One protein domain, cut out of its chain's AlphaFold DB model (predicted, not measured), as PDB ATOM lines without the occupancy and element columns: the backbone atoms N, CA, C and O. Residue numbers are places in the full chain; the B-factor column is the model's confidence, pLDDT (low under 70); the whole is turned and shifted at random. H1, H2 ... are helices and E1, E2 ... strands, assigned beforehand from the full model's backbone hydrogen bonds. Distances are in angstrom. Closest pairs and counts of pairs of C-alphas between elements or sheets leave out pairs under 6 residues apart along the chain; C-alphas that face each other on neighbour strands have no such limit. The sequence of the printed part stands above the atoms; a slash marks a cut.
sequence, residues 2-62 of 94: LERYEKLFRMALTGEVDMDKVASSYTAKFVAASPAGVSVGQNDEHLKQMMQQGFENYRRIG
ATOM      1  N   LEU A   2      -9.656 -24.100 -28.195       87.06
ATOM      2  CA  LEU A   2     -10.166 -24.928 -27.090       87.06
ATOM      3  C   LEU A   2     -11.701 -25.045 -27.055       87.06
ATOM      4  O   LEU A   2     -12.227 -26.142 -26.925       87.06
ATOM      5  N   GLU A   3     -12.422 -23.953 -27.305       89.88
ATOM      6  CA  GLU A   3     -13.894 -23.972 -27.408       89.88
ATOM      7  C   GLU A   3     -14.396 -24.860 -28.559       89.88
ATOM      8  O   GLU A   3     -15.398 -25.564 -28.434       89.88
ATOM      9  N   ARG A   4     -13.671 -24.877 -29.689       91.75
ATOM     10  CA  ARG A   4     -13.983 -25.757 -30.825       91.75
ATOM     11  C   ARG A   4     -13.816 -27.223 -30.436       91.75
ATOM     12  O   ARG A   4     -14.655 -28.035 -30.810       91.75
ATOM     13  N   TYR A   5     -12.755 -27.546 -29.699       90.94
ATOM     14  CA  TYR A   5     -12.524 -28.897 -29.199       90.94
ATOM     15  C   TYR A   5     -13.661 -29.346 -28.273       90.94
ATOM     16  O   TYR A   5     -14.221 -30.419 -28.482       90.94
ATOM     17  N   GLU A   6     -14.070 -28.496 -27.326       94.12
ATOM     18  CA  GLU A   6     -15.210 -28.776 -26.446       94.12
ATOM     19  C   GLU A   6     -16.491 -29.057 -27.236       94.12
ATOM     20  O   GLU A   6     -17.124 -30.096 -27.046       94.12
ATOM     21  N   LYS A   7     -16.836 -28.183 -28.189       93.00
ATOM     22  CA  LYS A   7     -18.017 -28.363 -29.042       93.00
ATOM     23  C   LYS A   7     -17.986 -29.690 -29.803       93.00
ATOM     24  O   LYS A   7     -18.978 -30.415 -29.793       93.00
ATOM     25  N   LEU A   8     -16.866 -30.013 -30.450       93.88
ATOM     26  CA  LEU A   8     -16.725 -31.248 -31.225       93.88
ATOM     27  C   LEU A   8     -16.836 -32.492 -30.345       93.88
ATOM     28  O   LEU A   8     -17.499 -33.447 -30.731       93.88
ATOM     29  N   PHE A   9     -16.248 -32.466 -29.149       93.38
ATOM     30  CA  PHE A   9     -16.357 -33.571 -28.201       93.38
ATOM     31  C   PHE A   9     -17.806 -33.782 -27.751       93.38
ATOM     32  O   PHE A   9     -18.281 -34.912 -27.707       93.38
ATOM     33  N   ARG A  10     -18.540 -32.702 -27.456       94.19
ATOM     34  CA  ARG A  10     -19.960 -32.789 -27.079       94.19
ATOM     35  C   ARG A  10     -20.812 -33.359 -28.215       94.19
ATOM     36  O   ARG A  10     -21.648 -34.214 -27.958       94.19
ATOM     37  N   MET A  11     -20.553 -32.959 -29.461       92.94
ATOM     38  CA  MET A  11     -21.201 -33.563 -30.637       92.94
ATOM     39  C   MET A  11     -20.830 -35.047 -30.804       92.94
ATOM     40  O   MET A  11     -21.659 -35.871 -31.174       92.94
ATOM     41  N   ALA A  12     -19.592 -35.429 -30.486       92.69
ATOM     42  CA  ALA A  12     -19.178 -36.829 -30.510       92.69
ATOM     43  C   ALA A  12     -19.936 -37.679 -29.475       92.69
ATOM     44  O   ALA A  12     -20.279 -38.835 -29.734       92.69
ATOM     45  N   LEU A  13     -20.248 -37.097 -28.312       93.62
ATOM     46  CA  LEU A  13     -21.063 -37.737 -27.278       93.62
ATOM     47  C   LEU A  13     -22.531 -37.918 -27.695       93.62
ATOM     48  O   LEU A  13     -23.179 -38.817 -27.166       93.62
ATOM     49  N   THR A  14     -23.049 -37.145 -28.655       91.12
ATOM     50  CA  THR A  14     -24.394 -37.368 -29.225       91.12
ATOM     51  C   THR A  14     -24.392 -38.341 -30.407       91.12
ATOM     52  O   THR A  14     -25.452 -38.791 -30.825       91.12
ATOM     53  N   GLY A  15     -23.213 -38.724 -30.913       85.81
ATOM     54  CA  GLY A  15     -23.069 -39.590 -32.089       85.81
ATOM     55  C   GLY A  15     -23.167 -38.849 -33.428       85.81
ATOM     56  O   GLY A  15     -23.167 -39.489 -34.471       85.81
ATOM     57  N   GLU A  16     -23.210 -37.515 -33.413       79.19
ATOM     58  CA  GLU A  16     -23.483 -36.669 -34.585       79.19
ATOM     59  C   GLU A  16     -22.233 -35.936 -35.101       79.19
ATOM     60  O   GLU A  16     -22.311 -34.789 -35.550       79.19
ATOM     61  N   VAL A  17     -21.043 -36.536 -34.995       81.69
ATOM     62  CA  VAL A  17     -19.808 -35.837 -35.372       81.69
ATOM     63  C   VAL A  17     -19.012 -36.560 -36.448       81.69
ATOM     64  O   VAL A  17     -18.788 -37.764 -36.415       81.69
ATOM     65  N   ASP A  18     -18.540 -35.748 -37.380       90.50
ATOM     66  CA  ASP A  18     -17.559 -36.087 -38.395       90.50
ATOM     67  C   ASP A  18     -16.174 -36.256 -37.743       90.50
ATOM     68  O   ASP A  18     -15.622 -35.302 -37.177       90.50
ATOM     69  N   MET A  19     -15.624 -37.475 -37.810       90.81
ATOM     70  CA  MET A  19     -14.323 -37.808 -37.222       90.81
ATOM     71  C   MET A  19     -13.175 -36.999 -37.827       90.81
ATOM     72  O   MET A  19     -12.222 -36.706 -37.104       90.81
ATOM     73  N   ASP A  20     -13.273 -36.538 -39.077       92.31
ATOM     74  CA  ASP A  20     -12.246 -35.688 -39.687       92.31
ATOM     75  C   ASP A  20     -12.158 -34.340 -38.969       92.31
ATOM     76  O   ASP A  20     -11.075 -33.814 -38.685       92.31
ATOM     77  N   LYS A  21     -13.312 -33.791 -38.571       92.38
ATOM     78  CA  LYS A  21     -13.358 -32.553 -37.787       92.38
ATOM     79  C   LYS A  21     -12.781 -32.756 -36.397       92.38
ATOM     80  O   LYS A  21     -12.077 -31.863 -35.921       92.38
ATOM     81  N   VAL A  22     -13.024 -33.894 -35.750       91.56
ATOM     82  CA  VAL A  22     -12.427 -34.166 -34.434       91.56
ATOM     83  C   VAL A  22     -10.909 -34.332 -34.560       91.56
ATOM     84  O   VAL A  22     -10.169 -33.646 -33.848       91.56
ATOM     85  N   ALA A  23     -10.452 -35.133 -35.524       92.75
ATOM     86  CA  ALA A  23      -9.043 -35.382 -35.828       92.75
ATOM     87  C   ALA A  23      -8.268 -34.095 -36.156       92.75
ATOM     88  O   ALA A  23      -7.130 -33.934 -35.723       92.75
ATOM     89  N   SER A  24      -8.900 -33.110 -36.809       91.81
ATOM     90  CA  SER A  24      -8.283 -31.796 -37.083       91.81
ATOM     91  C   SER A  24      -7.889 -30.991 -35.832       91.81
ATOM     92  O   SER A  24      -7.234 -29.957 -35.944       91.81
ATOM     93  N   SER A  25      -8.298 -31.426 -34.635       90.81
ATOM     94  CA  SER A  25      -7.872 -30.817 -33.366       90.81
ATOM     95  C   SER A  25      -6.465 -31.252 -32.935       90.81
ATOM     96  O   SER A  25      -5.903 -30.657 -32.016       90.81
ATOM     97  N   TYR A  26      -5.904 -32.278 -33.578       89.94
ATOM     98  CA  TYR A  26      -4.602 -32.854 -33.261       89.94
ATOM     99  C   TYR A  26      -3.565 -32.478 -34.321       89.94
ATOM    100  O   TYR A  26      -3.858 -32.357 -35.509       89.94
ATOM    101  N   THR A  27      -2.315 -32.330 -33.888       93.69
ATOM    102  CA  THR A  27      -1.162 -32.255 -34.798       93.69
ATOM    103  C   THR A  27      -0.852 -33.638 -35.393       93.69
ATOM    104  O   THR A  27      -1.355 -34.648 -34.907       93.69
ATOM    105  N   ALA A  28      -0.002 -33.704 -36.422       94.19
ATOM    106  CA  ALA A  28       0.348 -34.941 -37.126       94.19
ATOM    107  C   ALA A  28       0.904 -36.048 -36.207       94.19
ATOM    108  O   ALA A  28       0.656 -37.228 -36.448       94.19
ATOM    109  N   LYS A  29       1.643 -35.674 -35.155       95.44
ATOM    110  CA  LYS A  29       2.130 -36.576 -34.100       95.44
ATOM    111  C   LYS A  29       1.883 -35.948 -32.742       95.44
ATOM    112  O   LYS A  29       2.248 -34.793 -32.534       95.44
ATOM    113  N   PHE A  30       1.309 -36.698 -31.817       92.44
ATOM    114  CA  PHE A  30       0.923 -36.192 -30.504       92.44
ATOM    115  C   PHE A  30       1.305 -37.179 -29.404       92.44
ATOM    116  O   PHE A  30       1.601 -38.343 -29.663       92.44
ATOM    117  N   VAL A  31       1.295 -36.700 -28.162       93.94
ATOM    118  CA  VAL A  31       1.477 -37.526 -26.968       93.94
ATOM    119  C   VAL A  31       0.155 -37.554 -26.216       93.94
ATOM    120  O   VAL A  31      -0.428 -36.502 -25.955       93.94
ATOM    121  N   ALA A  32      -0.317 -38.749 -25.877       90.75
ATOM    122  CA  ALA A  32      -1.456 -38.950 -24.997       90.75
ATOM    123  C   ALA A  32      -0.961 -39.452 -23.640       90.75
ATOM    124  O   ALA A  32      -0.116 -40.339 -23.561       90.75
ATOM    125  N   ALA A  33      -1.499 -38.883 -22.566       93.81
ATOM    126  CA  ALA A  33      -1.225 -39.315 -21.206       93.81
ATOM    127  C   ALA A  33      -2.546 -39.625 -20.507       93.81
ATOM    128  O   ALA A  33      -3.489 -38.832 -20.546       93.81
ATOM    129  N   SER A  34      -2.612 -40.791 -19.878       86.38
ATOM    130  CA  SER A  34      -3.769 -41.268 -19.130       86.38
ATOM    131  C   SER A  34      -3.304 -42.013 -17.874       86.38
ATOM    132  O   SER A  34      -2.121 -42.345 -17.774       86.38
ATOM    133  N   PRO A  35      -4.204 -42.346 -16.933       90.62
ATOM    134  CA  PRO A  35      -3.853 -43.207 -15.803       90.62
ATOM    135  C   PRO A  35      -3.268 -44.570 -16.209       90.62
ATOM    136  O   PRO A  35      -2.531 -45.165 -15.434       90.62
ATOM    137  N   ALA A  36      -3.565 -45.055 -17.420       90.38
ATOM    138  CA  ALA A  36      -3.011 -46.301 -17.944       90.38
ATOM    139  C   ALA A  36      -1.572 -46.159 -18.483       90.38
ATOM    140  O   ALA A  36      -0.933 -47.166 -18.774       90.38
ATOM    141  N   GLY A  37      -1.058 -44.931 -18.631       94.62
ATOM    142  CA  GLY A  37       0.290 -44.656 -19.124       94.62
ATOM    143  C   GLY A  37       0.355 -43.544 -20.173       94.62
ATOM    144  O   GLY A  37      -0.625 -42.841 -20.444       94.62
ATOM    145  N   VAL A  38       1.546 -43.394 -20.757       95.44
ATOM    146  CA  VAL A  38       1.865 -42.412 -21.802       95.44
ATOM    147  C   VAL A  38       2.083 -43.132 -23.128       95.44
ATOM    148  O   VAL A  38       2.777 -44.146 -23.177       95.44
ATOM    149  N   SER A  39       1.522 -42.596 -24.208       92.06
ATOM    150  CA  SER A  39       1.690 -43.112 -25.564       92.06
ATOM    151  C   SER A  39       1.944 -41.989 -26.569       92.06
ATOM    152  O   SER A  39       1.575 -40.833 -26.356       92.06
ATOM    153  N   VAL A  40       2.590 -42.338 -27.681       94.56
ATOM    154  CA  VAL A  40       2.732 -41.463 -28.851       94.56
ATOM    155  C   VAL A  40       1.735 -41.929 -29.902       94.56
ATOM    156  O   VAL A  40       1.640 -43.123 -30.174       94.56
ATOM    157  N   GLY A  41       0.998 -40.989 -30.483       91.00
ATOM    158  CA  GLY A  41       0.028 -41.249 -31.536       91.00
ATOM    159  C   GLY A  41       0.341 -40.483 -32.814       91.00
ATOM    160  O   GLY A  41       1.032 -39.458 -32.806       91.00
ATOM    161  N   GLN A  42      -0.198 -40.990 -33.917       96.12
ATOM    162  CA  GLN A  42      -0.163 -40.369 -35.232       96.12
ATOM    163  C   GLN A  42      -1.593 -40.010 -35.643       96.12
ATOM    164  O   GLN A  42      -2.526 -40.750 -35.348       96.12
ATOM    165  N   ASN A  43      -1.784 -38.838 -36.246       94.94
ATOM    166  CA  ASN A  43      -3.098 -38.390 -36.698       94.94
ATOM    167  C   ASN A  43      -3.411 -38.975 -38.080       94.94
ATOM    168  O   ASN A  43      -3.180 -38.329 -39.101       94.94
ATOM    169  N   ASP A  44      -3.859 -40.226 -38.089       95.38
ATOM    170  CA  ASP A  44      -4.158 -41.023 -39.277       95.38
ATOM    171  C   ASP A  44      -5.560 -41.667 -39.201       95.38
ATOM    172  O   ASP A  44      -6.345 -41.414 -38.285       95.38
ATOM    173  N   GLU A  45      -5.897 -42.501 -40.187       94.94
ATOM    174  CA  GLU A  45      -7.180 -43.217 -40.217       94.94
ATOM    175  C   GLU A  45      -7.355 -44.178 -39.037       94.94
ATOM    176  O   GLU A  45      -8.471 -44.365 -38.547       94.94
ATOM    177  N   HIS A  46      -6.261 -44.760 -38.537       92.88
ATOM    178  CA  HIS A  46      -6.327 -45.647 -37.385       92.88
ATOM    179  C   HIS A  46      -6.737 -44.873 -36.129       92.88
ATOM    180  O   HIS A  46      -7.616 -45.318 -35.387       92.88
ATOM    181  N   LEU A  47      -6.197 -43.667 -35.927       91.88
ATOM    182  CA  LEU A  47      -6.636 -42.791 -34.845       91.88
ATOM    183  C   LEU A  47      -8.136 -42.494 -34.925       91.88
ATOM    184  O   LEU A  47      -8.815 -42.577 -33.903       91.88
ATOM    185  N   LYS A  48      -8.671 -42.176 -36.109       94.31
ATOM    186  CA  LYS A  48     -10.107 -41.885 -36.273       94.31
ATOM    187  C   LYS A  48     -10.977 -43.066 -35.841       94.31
ATOM    188  O   LYS A  48     -11.953 -42.873 -35.117       94.31
ATOM    189  N   GLN A  49     -10.591 -44.286 -36.215       93.94
ATOM    190  CA  GLN A  49     -11.278 -45.512 -35.791       93.94
ATOM    191  C   GLN A  49     -11.218 -45.701 -34.270       93.94
ATOM    192  O   GLN A  49     -12.236 -45.985 -33.636       93.94
ATOM    193  N   MET A  50     -10.047 -45.489 -33.666       91.88
ATOM    194  CA  MET A  50      -9.876 -45.581 -32.215       91.88
ATOM    195  C   MET A  50     -10.683 -44.509 -31.469       91.88
ATOM    196  O   MET A  50     -11.287 -44.793 -30.434       91.88
ATOM    197  N   MET A  51     -10.747 -43.284 -31.996       92.25
ATOM    198  CA  MET A  51     -11.555 -42.199 -31.434       92.25
ATOM    199  C   MET A  51     -13.048 -42.521 -31.500       92.25
ATOM    200  O   MET A  51     -13.750 -42.323 -30.510       92.25
ATOM    201  N   GLN A  52     -13.520 -43.068 -32.622       94.00
ATOM    202  CA  GLN A  52     -14.903 -43.517 -32.778       94.00
ATOM    203  C   GLN A  52     -15.280 -44.548 -31.700       94.00
ATOM    204  O   GLN A  52     -16.258 -44.347 -30.975       94.00
ATOM    205  N   GLN A  53     -14.454 -45.583 -31.513       93.44
ATOM    206  CA  GLN A  53     -14.638 -46.589 -30.456       93.44
ATOM    207  C   GLN A  53     -14.570 -45.973 -29.048       93.44
ATOM    208  O   GLN A  53     -15.338 -46.331 -28.155       93.44
ATOM    209  N   GLY A  54     -13.674 -45.006 -28.836       92.81
ATOM    210  CA  GLY A  54     -13.571 -44.263 -27.581       92.81
ATOM    211  C   GLY A  54     -14.857 -43.501 -27.245       92.81
ATOM    212  O   GLY A  54     -15.351 -43.590 -26.119       92.81
ATOM    213  N   PHE A  55     -15.445 -42.802 -28.219       94.81
ATOM    214  CA  PHE A  55     -16.717 -42.100 -28.033       94.81
ATOM    215  C   PHE A  55     -17.896 -43.055 -27.848       94.81
ATOM    216  O   PHE A  55     -18.768 -42.779 -27.026       94.81
ATOM    217  N   GLU A  56     -17.912 -44.196 -28.539       94.44
ATOM    218  CA  GLU A  56     -18.876 -45.273 -28.279       94.44
ATOM    219  C   GLU A  56     -18.792 -45.756 -26.835       94.44
ATOM    220  O   GLU A  56     -19.812 -45.848 -26.148       94.44
ATOM    221  N   ASN A  57     -17.577 -45.981 -26.335       94.81
ATOM    222  CA  ASN A  57     -17.368 -46.362 -24.949       94.81
ATOM    223  C   ASN A  57     -17.833 -45.268 -23.976       94.81
ATOM    224  O   ASN A  57     -18.510 -45.586 -23.000       94.81
ATOM    225  N   TYR A  58     -17.547 -43.988 -24.247       94.56
ATOM    226  CA  TYR A  58     -18.046 -42.879 -23.425       94.56
ATOM    227  C   TYR A  58     -19.576 -42.822 -23.376       94.56
ATOM    228  O   TYR A  58     -20.140 -42.657 -22.293       94.56
ATOM    229  N   ARG A  59     -20.260 -43.025 -24.508       94.19
ATOM    230  CA  ARG A  59     -21.729 -43.111 -24.538       94.19
ATOM    231  C   ARG A  59     -22.235 -44.305 -23.732       94.19
ATOM    232  O   ARG A  59     -23.147 -44.154 -22.923       94.19
ATOM    233  N   ARG A  60     -21.602 -45.471 -23.893       96.00
ATOM    234  CA  ARG A  60     -21.960 -46.714 -23.190       96.00
ATOM    235  C   ARG A  60     -21.863 -46.584 -21.668       96.00
ATOM    236  O   ARG A  60     -22.718 -47.117 -20.969       96.00
ATOM    237  N   ILE A  61     -20.850 -45.887 -21.149       95.75
ATOM    238  CA  ILE A  61     -20.688 -45.670 -19.697       95.75
ATOM    239  C   ILE A  61     -21.505 -44.483 -19.162       95.75
ATOM    240  O   ILE A  61     -21.417 -44.161 -17.980       95.75
ATOM    241  N   GLY A  62     -22.305 -43.832 -20.012       95.06
ATOM    242  CA  GLY A  62     -23.216 -42.763 -19.610       95.06
ATOM    243  C   GLY A  62     -22.578 -41.377 -19.508       95.06
ATOM    244  O   GLY A  62     -23.146 -40.507 -18.848       95.06
TER     245      GLY A  62
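AT A GLANCE: This is residues 2 to 62 of the 94 residues of an uncharacterized protein of Bradyrhizobium hipponense (UniProt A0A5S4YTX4). A two-stranded hairpin, E1 and E2, lies to one side of a cluster of three helices, and its tip, residues 33 to 38, sticks out free. In the cluster, the end of H1 meets the last part of H3 at a steep angle, and the short H2 packs on both helices. The printed part has 61 residues, with three named helices and two named strands in the order H1, H2, E1, E2, H3; the sheet, E1 - E2, is antiparallel and the class is mixed, helices and strands. The whole is compact, with a radius of gyration of the C-alphas of 11.6 A and spans of 27 by 23 by 22 A.

IN THESE COORDINATES: Strand E1 is residues 29 to 34, 16.8 A from first to last C-alpha, and E2 is residues 37 to 42, 16.7 A. Helix H3, residues 45 to 60, is 22.8 A long and ends with C-alpha 60 at (-21.960, -46.714, -23.190). H1, residues 2 to 14, is 19.0 A long and begins with C-alpha 2 at (-10.166, -24.928, -27.090). H2 is residues 19 to 23, 6.0 A.

HOW THE PARTS SIT: E1 and E2 form a hairpin, antiparallel at 157 degrees; N 32 and O 39 are within hydrogen-bond range at 2.9 A, and so are N 41 and O 30 at 2.8 A. The closest C-alphas of E2 and H3, Gly 41 and Leu 47, are 7.6 A apart. E1 and H3 are apart. H3 touches H2 with residues 47 to 52 alone, closest at the C-alphas of Lys 48 and Met 19, 5.9 A. H3 touches H1 with residues 55 to 59 alone, closest at the C-alphas of Arg 59 and Leu 13, 6.1 A, at a steep tilt of 64 degrees, the same way. H1 touches H2 with residues 5 to 9 alone, closest at the C-alphas of Leu 8 and Val 22, 6.1 A. In H1, H2 and H3 every O i to N i+4 pair is within hydrogen-bond range.

THE WHOLE: The two C-alphas farthest apart, Ala 28 and Gly 62, are 30.4 A apart. The printed part has no cut, and its four links between named elements are tight. The mean pLDDT of the printed part is 92.4, and no printed residue is under 70.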